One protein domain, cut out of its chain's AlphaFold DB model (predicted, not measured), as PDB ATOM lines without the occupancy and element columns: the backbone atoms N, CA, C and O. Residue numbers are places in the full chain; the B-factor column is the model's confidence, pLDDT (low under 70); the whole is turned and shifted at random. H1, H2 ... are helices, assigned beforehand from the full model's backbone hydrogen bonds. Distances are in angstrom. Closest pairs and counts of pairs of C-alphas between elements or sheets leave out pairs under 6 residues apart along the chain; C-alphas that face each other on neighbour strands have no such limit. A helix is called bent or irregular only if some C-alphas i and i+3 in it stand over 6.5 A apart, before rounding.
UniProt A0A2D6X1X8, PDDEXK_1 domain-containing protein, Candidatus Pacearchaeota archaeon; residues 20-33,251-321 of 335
ATOM      1  N   CYS A  20     266.275 159.553 187.830       97.94
ATOM      2  CA  CYS A  20     266.397 158.605 186.729       97.94
ATOM      3  C   CYS A  20     267.322 159.132 185.626       97.94
ATOM      4  O   CYS A  20     267.076 160.169 185.018       97.94
ATOM      5  N   SER A  21     268.354 158.361 185.270       98.12
ATOM      6  CA  SER A  21     269.266 158.746 184.187       98.12
ATOM      7  C   SER A  21     268.565 158.842 182.831       98.12
ATOM      8  O   SER A  21     268.936 159.693 182.034       98.12
ATOM      9  N   THR A  22     267.552 158.007 182.572       97.62
ATOM     10  CA  THR A  22     266.761 158.087 181.329       97.62
ATOM     11  C   THR A  22     266.027 159.422 181.225       97.62
ATOM     12  O   THR A  22     266.070 160.048 180.174       97.62
ATOM     13  N   GLU A  23     265.400 159.875 182.310       97.50
ATOM     14  CA  GLU A  23     264.713 161.170 182.360       97.50
ATOM     15  C   GLU A  23     265.698 162.323 182.158       97.50
ATOM     16  O   GLU A  23     265.483 163.169 181.295       97.50
ATOM     17  N   ALA A  24     266.823 162.307 182.884       97.81
ATOM     18  CA  ALA A  24     267.844 163.341 182.761       97.81
ATOM     19  C   ALA A  24     268.404 163.445 181.331       97.81
ATOM     20  O   ALA A  24     268.574 164.545 180.804       97.81
ATOM     21  N   VAL A  25     268.664 162.301 180.689       97.94
ATOM     22  CA  VAL A  25     269.168 162.248 179.312       97.94
ATOM     23  C   VAL A  25     268.109 162.727 178.318       97.94
ATOM     24  O   VAL A  25     268.394 163.622 177.525       97.94
ATOM     25  N   LEU A  26     266.881 162.204 178.381       97.12
ATOM     26  CA  LEU A  26     265.809 162.626 177.476       97.12
ATOM     27  C   LEU A  26     265.542 164.129 177.591       97.12
ATOM     28  O   LEU A  26     265.538 164.820 176.572       97.12
ATOM     29  N   ARG A  27     265.376 164.647 178.815       96.06
ATOM     30  CA  ARG A  27     264.986 166.044 179.031       96.06
ATOM     31  C   ARG A  27     266.110 167.037 178.772       96.06
ATOM     32  O   ARG A  27     265.885 168.038 178.094       96.06
ATOM     33  N   TYR A  28     267.309 166.781 179.295       96.12
ATOM     34  CA  TYR A  28     268.362 167.804 179.371       96.12
ATOM     35  C   TYR A  28     269.545 167.559 178.439       96.12
ATOM     36  O   TYR A  28     270.265 168.507 178.143       96.12
ATOM     37  N   VAL A  29     269.731 166.332 177.944       95.94
ATOM     38  CA  VAL A  29     270.756 166.036 176.927       95.94
ATOM     39  C   VAL A  29     270.144 166.068 175.529       95.94
ATOM     40  O   VAL A  29     270.696 166.692 174.630       95.94
ATOM     41  N   TYR A  30     268.980 165.441 175.338       95.94
ATOM     42  CA  TYR A  30     268.320 165.358 174.027       95.94
ATOM     43  C   TYR A  30     267.204 166.387 173.821       95.94
ATOM     44  O   TYR A  30     266.687 166.502 172.707       95.94
ATOM     45  N   HIS A  31     266.868 167.154 174.862       95.38
ATOM     46  CA  HIS A  31     265.885 168.237 174.818       95.38
ATOM     47  C   HIS A  31     264.460 167.790 174.474       95.38
ATOM     48  O   HIS A  31     263.750 168.503 173.773       95.38
ATOM     49  N   TYR A  32     264.026 166.626 174.956       95.69
ATOM     50  CA  TYR A  32     262.650 166.151 174.791       95.69
ATOM     51  C   TYR A  32     261.741 166.549 175.962       95.69
ATOM     52  O   TYR A  32     262.196 166.649 177.093       95.69
ATOM     53  N   THR A  33     260.450 166.736 175.694       92.94
ATOM     54  CA  THR A  33     259.376 167.006 176.673       92.94
ATOM     55  C   THR A  33     258.058 166.383 176.196       92.94
ATOM     56  O   THR A  33     257.951 165.986 175.029       92.94
ATOM     57  N   ARG A 251     278.363 166.335 188.796       98.25
ATOM     58  CA  ARG A 251     279.374 165.407 188.251       98.25
ATOM     59  C   ARG A 251     278.733 164.224 187.529       98.25
ATOM     60  O   ARG A 251     279.162 163.868 186.433       98.25
ATOM     61  N   ARG A 252     277.674 163.641 188.102       98.38
ATOM     62  CA  ARG A 252     276.900 162.582 187.434       98.38
ATOM     63  C   ARG A 252     276.245 163.083 186.145       98.38
ATOM     64  O   ARG A 252     276.225 162.341 185.170       98.38
ATOM     65  N   PHE A 253     275.742 164.315 186.114       98.12
ATOM     66  CA  PHE A 253     275.160 164.910 184.910       98.12
ATOM     67  C   PHE A 253     276.194 165.091 183.794       98.12
ATOM     68  O   PHE A 253     275.961 164.658 182.668       98.12
ATOM     69  N   ARG A 254     277.377 165.629 184.115       97.56
ATOM     70  CA  ARG A 254     278.523 165.696 183.192       97.56
ATOM     71  C   ARG A 254     278.863 164.329 182.602       97.56
ATOM     72  O   ARG A 254     279.125 164.217 181.406       97.56
ATOM     73  N   ASP A 255     278.853 163.286 183.424       97.94
ATOM     74  CA  ASP A 255     279.127 161.932 182.950       97.94
ATOM     75  C   ASP A 255     278.034 161.432 181.990       97.94
ATOM     76  O   ASP A 255     278.361 160.759 181.014       97.94
ATOM     77  N   LEU A 256     276.760 161.784 182.212       98.00
ATOM     78  CA  LEU A 256     275.673 161.487 181.269       98.00
ATOM     79  C   LEU A 256     275.873 162.216 179.933       98.00
ATOM     80  O   LEU A 256     275.822 161.562 178.894       98.00
ATOM     81  N   LEU A 257     276.180 163.519 179.963       96.19
ATOM     82  CA  LEU A 257     276.470 164.329 178.769       96.19
ATOM     83  C   LEU A 257     277.593 163.720 177.917       96.19
ATOM     84  O   LEU A 257     277.507 163.684 176.693       96.19
ATOM     85  N   ARG A 258     278.656 163.226 178.566       96.38
ATOM     86  CA  ARG A 258     279.819 162.640 177.881       96.38
ATOM     87  C   ARG A 258     279.567 161.225 177.365       96.38
ATOM     88  O   ARG A 258     280.092 160.867 176.317       96.38
ATOM     89  N   ARG A 259     278.832 160.400 178.118       97.19
ATOM     90  CA  ARG A 259     278.621 158.977 177.792       97.19
ATOM     91  C   ARG A 259     277.494 158.741 176.798       97.19
ATOM     92  O   ARG A 259     277.532 157.725 176.111       97.19
ATOM     93  N   PHE A 260     276.507 159.632 176.767       97.44
ATOM     94  CA  PHE A 260     275.299 159.485 175.959       97.44
ATOM     95  C   PHE A 260     275.031 160.755 175.131       97.44
ATOM     96  O   PHE A 260     273.994 161.391 175.319       97.44
ATOM     97  N   PRO A 261     275.965 161.186 174.262       95.62
ATOM     98  CA  PRO A 261     275.814 162.417 173.490       95.62
ATOM     99  C   PRO A 261     274.712 162.356 172.425       95.62
ATOM    100  O   PRO A 261     274.249 163.412 171.996       95.62
ATOM    101  N   THR A 262     274.294 161.171 171.966       95.19
ATOM    102  CA  THR A 262     273.316 161.048 170.873       95.19
ATOM    103  C   THR A 262     272.194 160.086 171.210       95.19
ATOM    104  O   THR A 262     272.347 159.204 172.051       95.19
ATOM    105  N   LEU A 263     271.052 160.242 170.535       94.12
ATOM    106  CA  LEU A 263     269.860 159.422 170.759       94.12
ATOM    107  C   LEU A 263     270.123 157.918 170.574       94.12
ATOM    108  O   LEU A 263     269.532 157.116 171.295       94.12
ATOM    109  N   ASP A 264     271.049 157.541 169.687       94.12
ATOM    110  CA  ASP A 264     271.459 156.148 169.454       94.12
ATOM    111  C   ASP A 264     272.017 155.468 170.713       94.12
ATOM    112  O   ASP A 264     272.092 154.242 170.796       94.12
ATOM    113  N   ASP A 265     272.390 156.251 171.723       95.38
ATOM    114  CA  ASP A 265     272.912 155.751 172.985       95.38
ATOM    115  C   ASP A 265     271.815 155.417 174.003       95.38
ATOM    116  O   ASP A 265     272.098 154.775 175.020       95.38
ATOM    117  N   LEU A 266     270.564 155.815 173.745       95.69
ATOM    118  CA  LEU A 266     269.461 155.771 174.709       95.69
ATOM    119  C   LEU A 266     269.217 154.370 175.283       95.69
ATOM    120  O   LEU A 266     268.913 154.223 176.470       95.69
ATOM    121  N   TRP A 267     269.391 153.324 174.473       94.38
ATOM    122  CA  TRP A 267     269.207 151.935 174.906       94.38
ATOM    123  C   TRP A 267     270.175 151.525 176.030       94.38
ATOM    124  O   TRP A 267     269.840 150.653 176.834       94.38
ATOM    125  N   ARG A 268     271.336 152.187 176.138       96.31
ATOM    126  CA  ARG A 268     272.351 151.964 177.185       96.31
ATOM    127  C   ARG A 268     272.056 152.718 178.478       96.31
ATOM    128  O   ARG A 268     272.666 152.433 179.512       96.31
ATOM    129  N   VAL A 269     271.144 153.687 178.441       97.50
ATOM    130  CA  VAL A 269     270.833 154.536 179.590       97.50
ATOM    131  C   VAL A 269     269.986 153.758 180.592       97.50
ATOM    132  O   VAL A 269     268.992 153.116 180.241       97.50
ATOM    133  N   ARG A 270     270.374 153.812 181.869       96.44
ATOM    134  CA  ARG A 270     269.657 153.135 182.960       96.44
ATOM    135  C   ARG A 270     268.327 153.824 183.269       96.44
ATOM    136  O   ARG A 270     268.198 155.041 183.126       96.44
ATOM    137  N   THR A 271     267.358 153.042 183.740       96.00
ATOM    138  CA  THR A 271     266.010 153.509 184.107       96.00
ATOM    139  C   THR A 271     265.735 153.208 185.583       96.00
ATOM    140  O   THR A 271     264.983 152.294 185.920       96.00
ATOM    141  N   GLN A 272     266.395 153.951 186.474       96.25
ATOM    142  CA  GLN A 272     266.347 153.731 187.925       96.25
ATOM    143  C   GLN A 272     264.948 153.926 188.515       96.25
ATOM    144  O   GLN A 272     264.593 153.205 189.444       96.25
ATOM    145  N   GLY A 273     264.132 154.807 187.920       93.88
ATOM    146  CA  GLY A 273     262.790 155.135 188.408       93.88
ATOM    147  C   GLY A 273     261.856 153.940 188.616       93.88
ATOM    148  O   GLY A 273     260.953 154.008 189.449       93.88
ATOM    149  N   LYS A 274     262.108 152.818 187.927       93.44
ATOM    150  CA  LYS A 274     261.374 151.557 188.116       93.44
ATOM    151  C   LYS A 274     261.630 150.905 189.482       93.44
ATOM    152  O   LYS A 274     260.761 150.202 189.976       93.44
ATOM    153  N   PHE A 275     262.791 151.140 190.098       95.06
ATOM    154  CA  PHE A 275     263.180 150.535 191.378       95.06
ATOM    155  C   PHE A 275     262.659 151.293 192.602       95.06
ATOM    156  O   PHE A 275     262.493 150.696 193.658       95.06
ATOM    157  N   HIS A 276     262.408 152.596 192.476       92.75
ATOM    158  CA  HIS A 276     261.984 153.452 193.593       92.75
ATOM    159  C   HIS A 276     260.674 154.201 193.310       92.75
ATOM    160  O   HIS A 276     260.335 155.156 194.004       92.75
ATOM    161  N   GLY A 277     259.936 153.785 192.278       92.00
ATOM    162  CA  GLY A 277     258.582 154.258 191.996       92.00
ATOM    163  C   GLY A 277     258.471 155.672 191.424       92.00
ATOM    164  O   GLY A 277     257.351 156.133 191.214       92.00
ATOM    165  N   SER A 278     259.575 156.364 191.108       93.00
ATOM    166  CA  SER A 278     259.491 157.725 190.542       93.00
ATOM    167  C   SER A 278     258.840 157.752 189.158       93.00
ATOM    168  O   SER A 278     258.311 158.783 188.749       93.00
ATOM    169  N   CYS A 279     258.808 156.614 188.453       93.81
ATOM    170  CA  CYS A 279     258.111 156.499 187.176       93.81
ATOM    171  C   CYS A 279     256.617 156.849 187.270       93.81
ATOM    172  O   CYS A 279     256.068 157.271 186.260       93.81
ATOM    173  N   ALA A 280     255.966 156.711 188.433       90.31
ATOM    174  CA  ALA A 280     254.533 156.987 188.589       90.31
ATOM    175  C   ALA A 280     254.139 158.440 188.264       90.31
ATOM    176  O   ALA A 280     253.007 158.689 187.867       90.31
ATOM    177  N   PHE A 281     255.074 159.382 188.412       85.81
ATOM    178  CA  PHE A 281     254.858 160.808 188.145       85.81
ATOM    179  C   PHE A 281     255.811 161.357 187.075       85.81
ATOM    180  O   PHE A 281     255.916 162.566 186.903       85.81
ATOM    181  N   CYS A 282     256.537 160.480 186.376       92.31
ATOM    182  CA  CYS A 282     257.495 160.876 185.351       92.31
ATOM    183  C   CYS A 282     256.770 161.152 184.031       92.31
ATOM    184  O   CYS A 282     256.047 160.291 183.533       92.31
ATOM    185  N   HIS A 283     257.032 162.305 183.418       90.75
ATOM    186  CA  HIS A 283     256.427 162.681 182.138       90.75
ATOM    187  C   HIS A 283     256.795 161.728 180.989       90.75
ATOM    188  O   HIS A 283     256.025 161.566 180.052       90.75
ATOM    189  N   PHE A 284     257.922 161.015 181.082       95.44
ATOM    190  CA  PHE A 284     258.341 160.023 180.082       95.44
ATOM    191  C   PHE A 284     257.840 158.599 180.372       95.44
ATOM    192  O   PHE A 284     258.373 157.651 179.785       95.44
ATOM    193  N   ASN A 285     256.881 158.415 181.291       94.88
ATOM    194  CA  ASN A 285     256.388 157.089 181.678       94.88
ATOM    195  C   ASN A 285     255.928 156.284 180.461       94.88
ATOM    196  O   ASN A 285     256.466 155.202 180.239       94.88
ATOM    197  N   ASP A 286     255.036 156.843 179.641       94.69
ATOM    198  CA  ASP A 286     254.446 156.138 178.500       94.69
ATOM    199  C   ASP A 286     255.505 155.731 177.473       94.69
ATOM    200  O   ASP A 286     255.563 154.574 177.055       94.69
ATOM    201  N   PHE A 287     256.428 156.641 177.141       95.75
ATOM    202  CA  PHE A 287     257.565 156.343 176.265       95.75
ATOM    203  C   PHE A 287     258.454 155.220 176.833       95.75
ATOM    204  O   PHE A 287     258.905 154.330 176.107       95.75
ATOM    205  N   CYS A 288     258.684 155.216 178.149       95.94
ATOM    206  CA  CYS A 288     259.426 154.151 178.819       95.94
ATOM    207  C   CYS A 288     258.643 152.829 178.902       95.94
ATOM    208  O   CYS A 288     259.263 151.761 178.868       95.94
ATOM    209  N   ALA A 289     257.317 152.886 179.028       94.94
ATOM    210  CA  ALA A 289     256.428 151.736 179.153       94.94
ATOM    211  C   ALA A 289     256.362 150.930 177.851       94.94
ATOM    212  O   ALA A 289     256.387 149.702 177.898       94.94
ATOM    213  N   VAL A 290     256.404 151.601 176.696       95.25
ATOM    214  CA  VAL A 290     256.462 150.953 175.371       95.25
ATOM    215  C   VAL A 290     257.877 150.526 174.947       95.25
ATOM    216  O   VAL A 290     258.096 150.129 173.807       95.25
ATOM    217  N   GLY A 291     258.861 150.596 175.852       95.06
ATOM    218  CA  GLY A 291     260.218 150.089 175.613       95.06
ATOM    219  C   GLY A 291     261.222 151.099 175.050       95.06
ATOM    220  O   GLY A 291     262.307 150.687 174.646       95.06
ATOM    221  N   ARG A 292     260.920 152.407 175.076       95.00
ATOM    222  CA  ARG A 292     261.771 153.494 174.537       95.00
ATOM    223  C   ARG A 292     262.121 153.324 173.042       95.00
ATOM    224  O   ARG A 292     263.302 153.362 172.685       95.00
ATOM    225  N   PRO A 293     261.128 153.115 172.158       94.25
ATOM    226  CA  PRO A 293     261.350 152.922 170.728       94.25
ATOM    227  C   PRO A 293     261.930 154.191 170.088       94.25
ATOM    228  O   PRO A 293     261.232 155.191 169.920       94.25
ATOM    229  N   MET A 294     263.213 154.157 169.712       92.94
ATOM    230  CA  MET A 294     263.917 155.321 169.143       92.94
ATOM    231  C   MET A 294     263.266 155.826 167.848       92.94
ATOM    232  O   MET A 294     263.238 157.025 167.605       92.94
ATOM    233  N   ASN A 295     262.671 154.934 167.052       92.50
ATOM    234  CA  ASN A 295     261.963 155.275 165.816       92.50
ATOM    235  C   ASN A 295     260.624 156.003 166.036       92.50
ATOM    236  O   ASN A 295     260.075 156.540 165.080       92.50
ATOM    237  N   LEU A 296     260.085 156.006 167.260       93.19
ATOM    238  CA  LEU A 296     258.832 156.686 167.604       93.19
ATOM    239  C   LEU A 296     259.051 157.900 168.514       93.19
ATOM    240  O   LEU A 296     258.075 158.549 168.891       93.19
ATOM    241  N   VAL A 297     260.297 158.232 168.869       94.69
ATOM    242  CA  VAL A 297     260.585 159.281 169.859       94.69
ATOM    243  C   VAL A 297     259.955 160.624 169.483       94.69
ATOM    244  O   VAL A 297     259.295 161.224 170.320       94.69
ATOM    245  N   ASP A 298     260.054 161.042 168.219       93.50
ATOM    246  CA  ASP A 298     259.524 162.328 167.745       93.50
ATOM    247  C   ASP A 298     258.000 162.299 167.529       93.50
ATOM    248  O   ASP A 298     257.377 163.341 167.354       93.50
ATOM    249  N   SER A 299     257.386 161.109 167.544       92.69
ATOM    250  CA  SER A 299     255.924 160.952 167.507       92.69
ATOM    251  C   SER A 299     255.295 160.954 168.902       92.69
ATOM    252  O   SER A 299     254.127 161.302 169.049       92.69
ATOM    253  N   MET A 300     256.064 160.565 169.926       94.00
ATOM    254  CA  MET A 300     255.606 160.493 171.317       94.00
ATOM    255  C   MET A 300     256.033 161.709 172.142       94.00
ATOM    256  O   MET A 300     255.375 162.045 173.122       94.00
ATOM    257  N   LEU A 301     257.145 162.345 171.773       94.69
ATOM    258  CA  LEU A 301     257.771 163.449 172.490       94.69
ATOM    259  C   LEU A 301     258.019 164.618 171.538       94.69
ATOM    260  O   LEU A 301     258.131 164.456 170.325       94.69
ATOM    261  N   ARG A 302     258.182 165.810 172.107       91.62
ATOM    262  CA  ARG A 302     258.531 167.027 171.370       91.62
ATOM    263  C   ARG A 302     259.915 167.507 171.767       91.62
ATOM    264  O   ARG A 302     260.266 167.461 172.943       91.62
ATOM    265  N   ARG A 303     260.673 168.041 170.805       91.75
ATOM    266  CA  ARG A 303     261.915 168.764 171.095       91.75
ATOM    267  C   ARG A 303     261.626 170.184 171.581       91.75
ATOM    268  O   ARG A 303     261.010 170.980 170.873       91.75
ATOM    269  N   GLU A 304     262.101 170.497 172.775       90.06
ATOM    270  CA  GLU A 304     262.080 171.819 173.389       90.06
ATOM    271  C   GLU A 304     263.337 171.978 174.247       90.06
ATOM    272  O   GLU A 304     263.500 171.313 175.277       90.06
ATOM    273  N   ARG A 305     264.245 172.848 173.796       89.75
ATOM    274  CA  ARG A 305     265.517 173.091 174.476       89.75
ATOM    275  C   ARG A 305     265.269 173.653 175.872       89.75
ATOM    276  O   ARG A 305     264.481 174.576 176.048       89.75
ATOM    277  N   TRP A 306     265.950 173.079 176.858       87.75
ATOM    278  CA  TRP A 306     265.917 173.566 178.231       87.75
ATOM    279  C   TRP A 306     266.970 174.661 178.406       87.75
ATOM    280  O   TRP A 306     268.164 174.366 178.436       87.75
ATOM    281  N   GLU A 307     266.528 175.916 178.487       81.69
ATOM    282  CA  GLU A 307     267.404 177.086 178.646       81.69
ATOM    283  C   GLU A 307     266.860 178.089 179.680       81.69
ATOM    284  O   GLU A 307     266.582 179.242 179.348       81.69
ATOM    285  N   PRO A 308     266.716 177.712 180.962       74.00
ATOM    286  CA  PRO A 308     266.311 178.673 181.994       74.00
ATOM    287  C   PRO A 308     267.417 179.693 182.318       74.00
ATOM    288  O   PRO A 308     267.194 180.670 183.033       74.00
ATOM    289  N   PHE A 309     268.625 179.485 181.790       74.69
ATOM    290  CA  PHE A 309     269.829 180.216 182.167       74.69
ATOM    291  C   PHE A 309     269.892 181.653 181.639       74.69
ATOM    292  O   PHE A 309     270.634 182.470 182.180       74.69
ATOM    293  N   THR A 310     269.090 181.997 180.630       71.38
ATOM    294  CA  THR A 310     269.076 183.344 180.037       71.38
ATOM    295  C   THR A 310     268.726 184.427 181.063       71.38
ATOM    296  O   THR A 310     269.210 185.548 180.960       71.38
ATOM    297  N   TYR A 311     267.915 184.100 182.075       65.62
ATOM    298  CA  TYR A 311     267.583 185.015 183.175       65.62
ATOM    299  C   TYR A 311     268.624 184.986 184.297       65.62
ATOM    300  O   TYR A 311     268.935 186.024 184.873       65.62
ATOM    301  N   ALA A 312     269.197 183.813 184.570       71.25
ATOM    302  CA  ALA A 312     270.197 183.612 185.615       71.25
ATOM    303  C   ALA A 312     271.479 184.430 185.378       71.25
ATOM    304  O   ALA A 312     272.042 184.986 186.316       71.25
ATOM    305  N   PHE A 313     271.921 184.537 184.121       65.62
ATOM    306  CA  PHE A 313     273.153 185.250 183.769       65.62
ATOM    307  C   PHE A 313     272.982 186.762 183.562       65.62
ATOM    308  O   PHE A 313     273.980 187.477 183.607       65.62
ATOM    309  N   LYS A 314     271.750 187.272 183.393       58.97
ATOM    310  CA  LYS A 314     271.505 188.726 183.292       58.97
ATOM    311  C   LYS A 314     271.919 189.462 184.570       58.97
ATOM    312  O   LYS A 314     272.606 190.469 184.479       58.97
ATOM    313  N   GLY A 315     271.619 188.900 185.745       49.66
ATOM    314  CA  GLY A 315     271.965 189.516 187.035       49.66
ATOM    315  C   GLY A 315     273.470 189.650 187.304       49.66
ATOM    316  O   GLY A 315     273.876 190.525 188.062       49.66
ATOM    317  N   ARG A 316     274.318 188.831 186.663       45.94
ATOM    318  CA  ARG A 316     275.779 188.911 186.821       45.94
ATOM    319  C   ARG A 316     276.383 190.087 186.049       45.94
ATOM    320  O   ARG A 316     277.286 190.735 186.558       45.94
ATOM    321  N   ALA A 317     275.858 190.385 184.858       41.50
ATOM    322  CA  ALA A 317     276.328 191.511 184.052       41.50
ATOM    323  C   ALA A 317     276.055 192.864 184.735       41.50
ATOM    324  O   ALA A 317     276.901 193.753 184.681       41.50
ATOM    325  N   ASP A 318     274.921 192.988 185.428       40.91
ATOM    326  CA  ASP A 318     274.545 194.216 186.138       40.91
ATOM    327  C   ASP A 318     275.276 194.360 187.492       40.91
ATOM    328  O   ASP A 318     275.637 195.466 187.899       40.91
ATOM    329  N   ALA A 319     275.564 193.245 188.178       41.88
ATOM    330  CA  ALA A 319     276.344 193.239 189.420       41.88
ATOM    331  C   ALA A 319     277.839 193.533 189.184       41.88
ATOM    332  O   ALA A 319     278.433 194.312 189.925       41.88
ATOM    333  N   ASP A 320     278.438 192.986 188.120       40.22
ATOM    334  CA  ASP A 320     279.835 193.276 187.756       40.22
ATOM    335  C   ASP A 320     280.010 194.724 187.237       40.22
ATOM    336  O   ASP A 320     281.099 195.286 187.333       40.22
ATOM    337  N   ALA A 321     278.943 195.365 186.743       39.97
ATOM    338  CA  ALA A 321     278.955 196.762 186.293       39.97
ATOM    339  C   ALA A 321     278.846 197.800 187.429       39.97
ATOM    340  O   ALA A 321     279.071 198.984 187.187       39.97
TER     341      ALA A 321
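This is residues 20 to 33 and 251 to 321 of the 335 residues of the protein "PDDEXK_1 domain-containing protein" of Candidatus Pacearchaeota archaeon (UniProt A0A2D6X1X8). A small compact body of short helices is built round H1, which lies in its middle, and a thin arm with H8 and H9 sticks out from it. H2 packs on one side of H1, while the short helices H4 to H7 follow one another round the opposite side and lead back to H3. The arm, residues 308 to 321, makes the length of the whole. The printed part has 85 residues with nine named helices, H1 to H9 in order along the chain, and no named strand; the class is all helix. The whole is loose, with a radius of gyration of the C-alphas of 15.4 A, and it spans 52 by 27 by 26 A.

H1, residues 21 to 29, touches H2, residues 251 to 259, about perpendicular at 77 degrees; their closest C-alphas, of Val 29 and Leu 257, are 6.2 A apart. H1 is close to but not clearly touching H3, residues 263 to 268, with the closest C-alphas, of Thr 22 and Leu 266, 7.5 A apart and a shallow tilt of 15 degrees, opposite ways. H3 only just touches H7, residues 294 to 300, with 3 pairs of C-alphas within 8 A, the closest those of Leu 263 and Met 294 at 7.4 A. H6, residues 285 to 289, is close to but not clearly touching H7; their closest C-alphas, of Phe 287 and Met 300, are 6.7 A apart. H5, residues 278 to 281, is close to but not clearly touching both H6, by Cys 279 and Asn 285 with C-alphas 5.8 A apart, and H4, residues 273 to 276, by Cys 279 and Gly 273 with C-alphas 5.0 A apart. H8, residues 309 to 312, and H9, residues 314 to 320, meet only through their link. Residues 32 to 33 pair antiparallel with residues 302 to 303. Every O i to N i+4 pair is within hydrogen-bond range in H1, H2 and H6; H9 has 2 of 3, H3 has 0 of 2 beside 2 of 3 O i to N i+3 pairs, H7 has 1 of 3 beside 3 of 4, and H4, H5 and H8 are too short for an O i to N i+4 pair.

H1 begins at C-alpha 21 (269.266, 158.746, 184.187) and is 10.4 A long. H2 is 12.3 A, H3 10.2 A and H7 10.0 A long; H3 and H7 are irregular, with C-alphas 264 and 267 7.2 A apart and C-alphas 295 and 298 7.7 A apart. H9, 10.5 A long, ends at C-alpha 320 (279.835, 193.276, 187.756).

The two C-alphas farthest apart, of Val 290 and Ala 321, are 52.2 A apart. Residues 34 to 250 are not printed, and C-alphas 33 and 251 are 23.2 A apart across the cut. Of the links that are printed whole, H7 to H8 is short and the others are tight. The mean pLDDT of the printed part is 88.3; residue 311 and residues 313 to 321 are under 70.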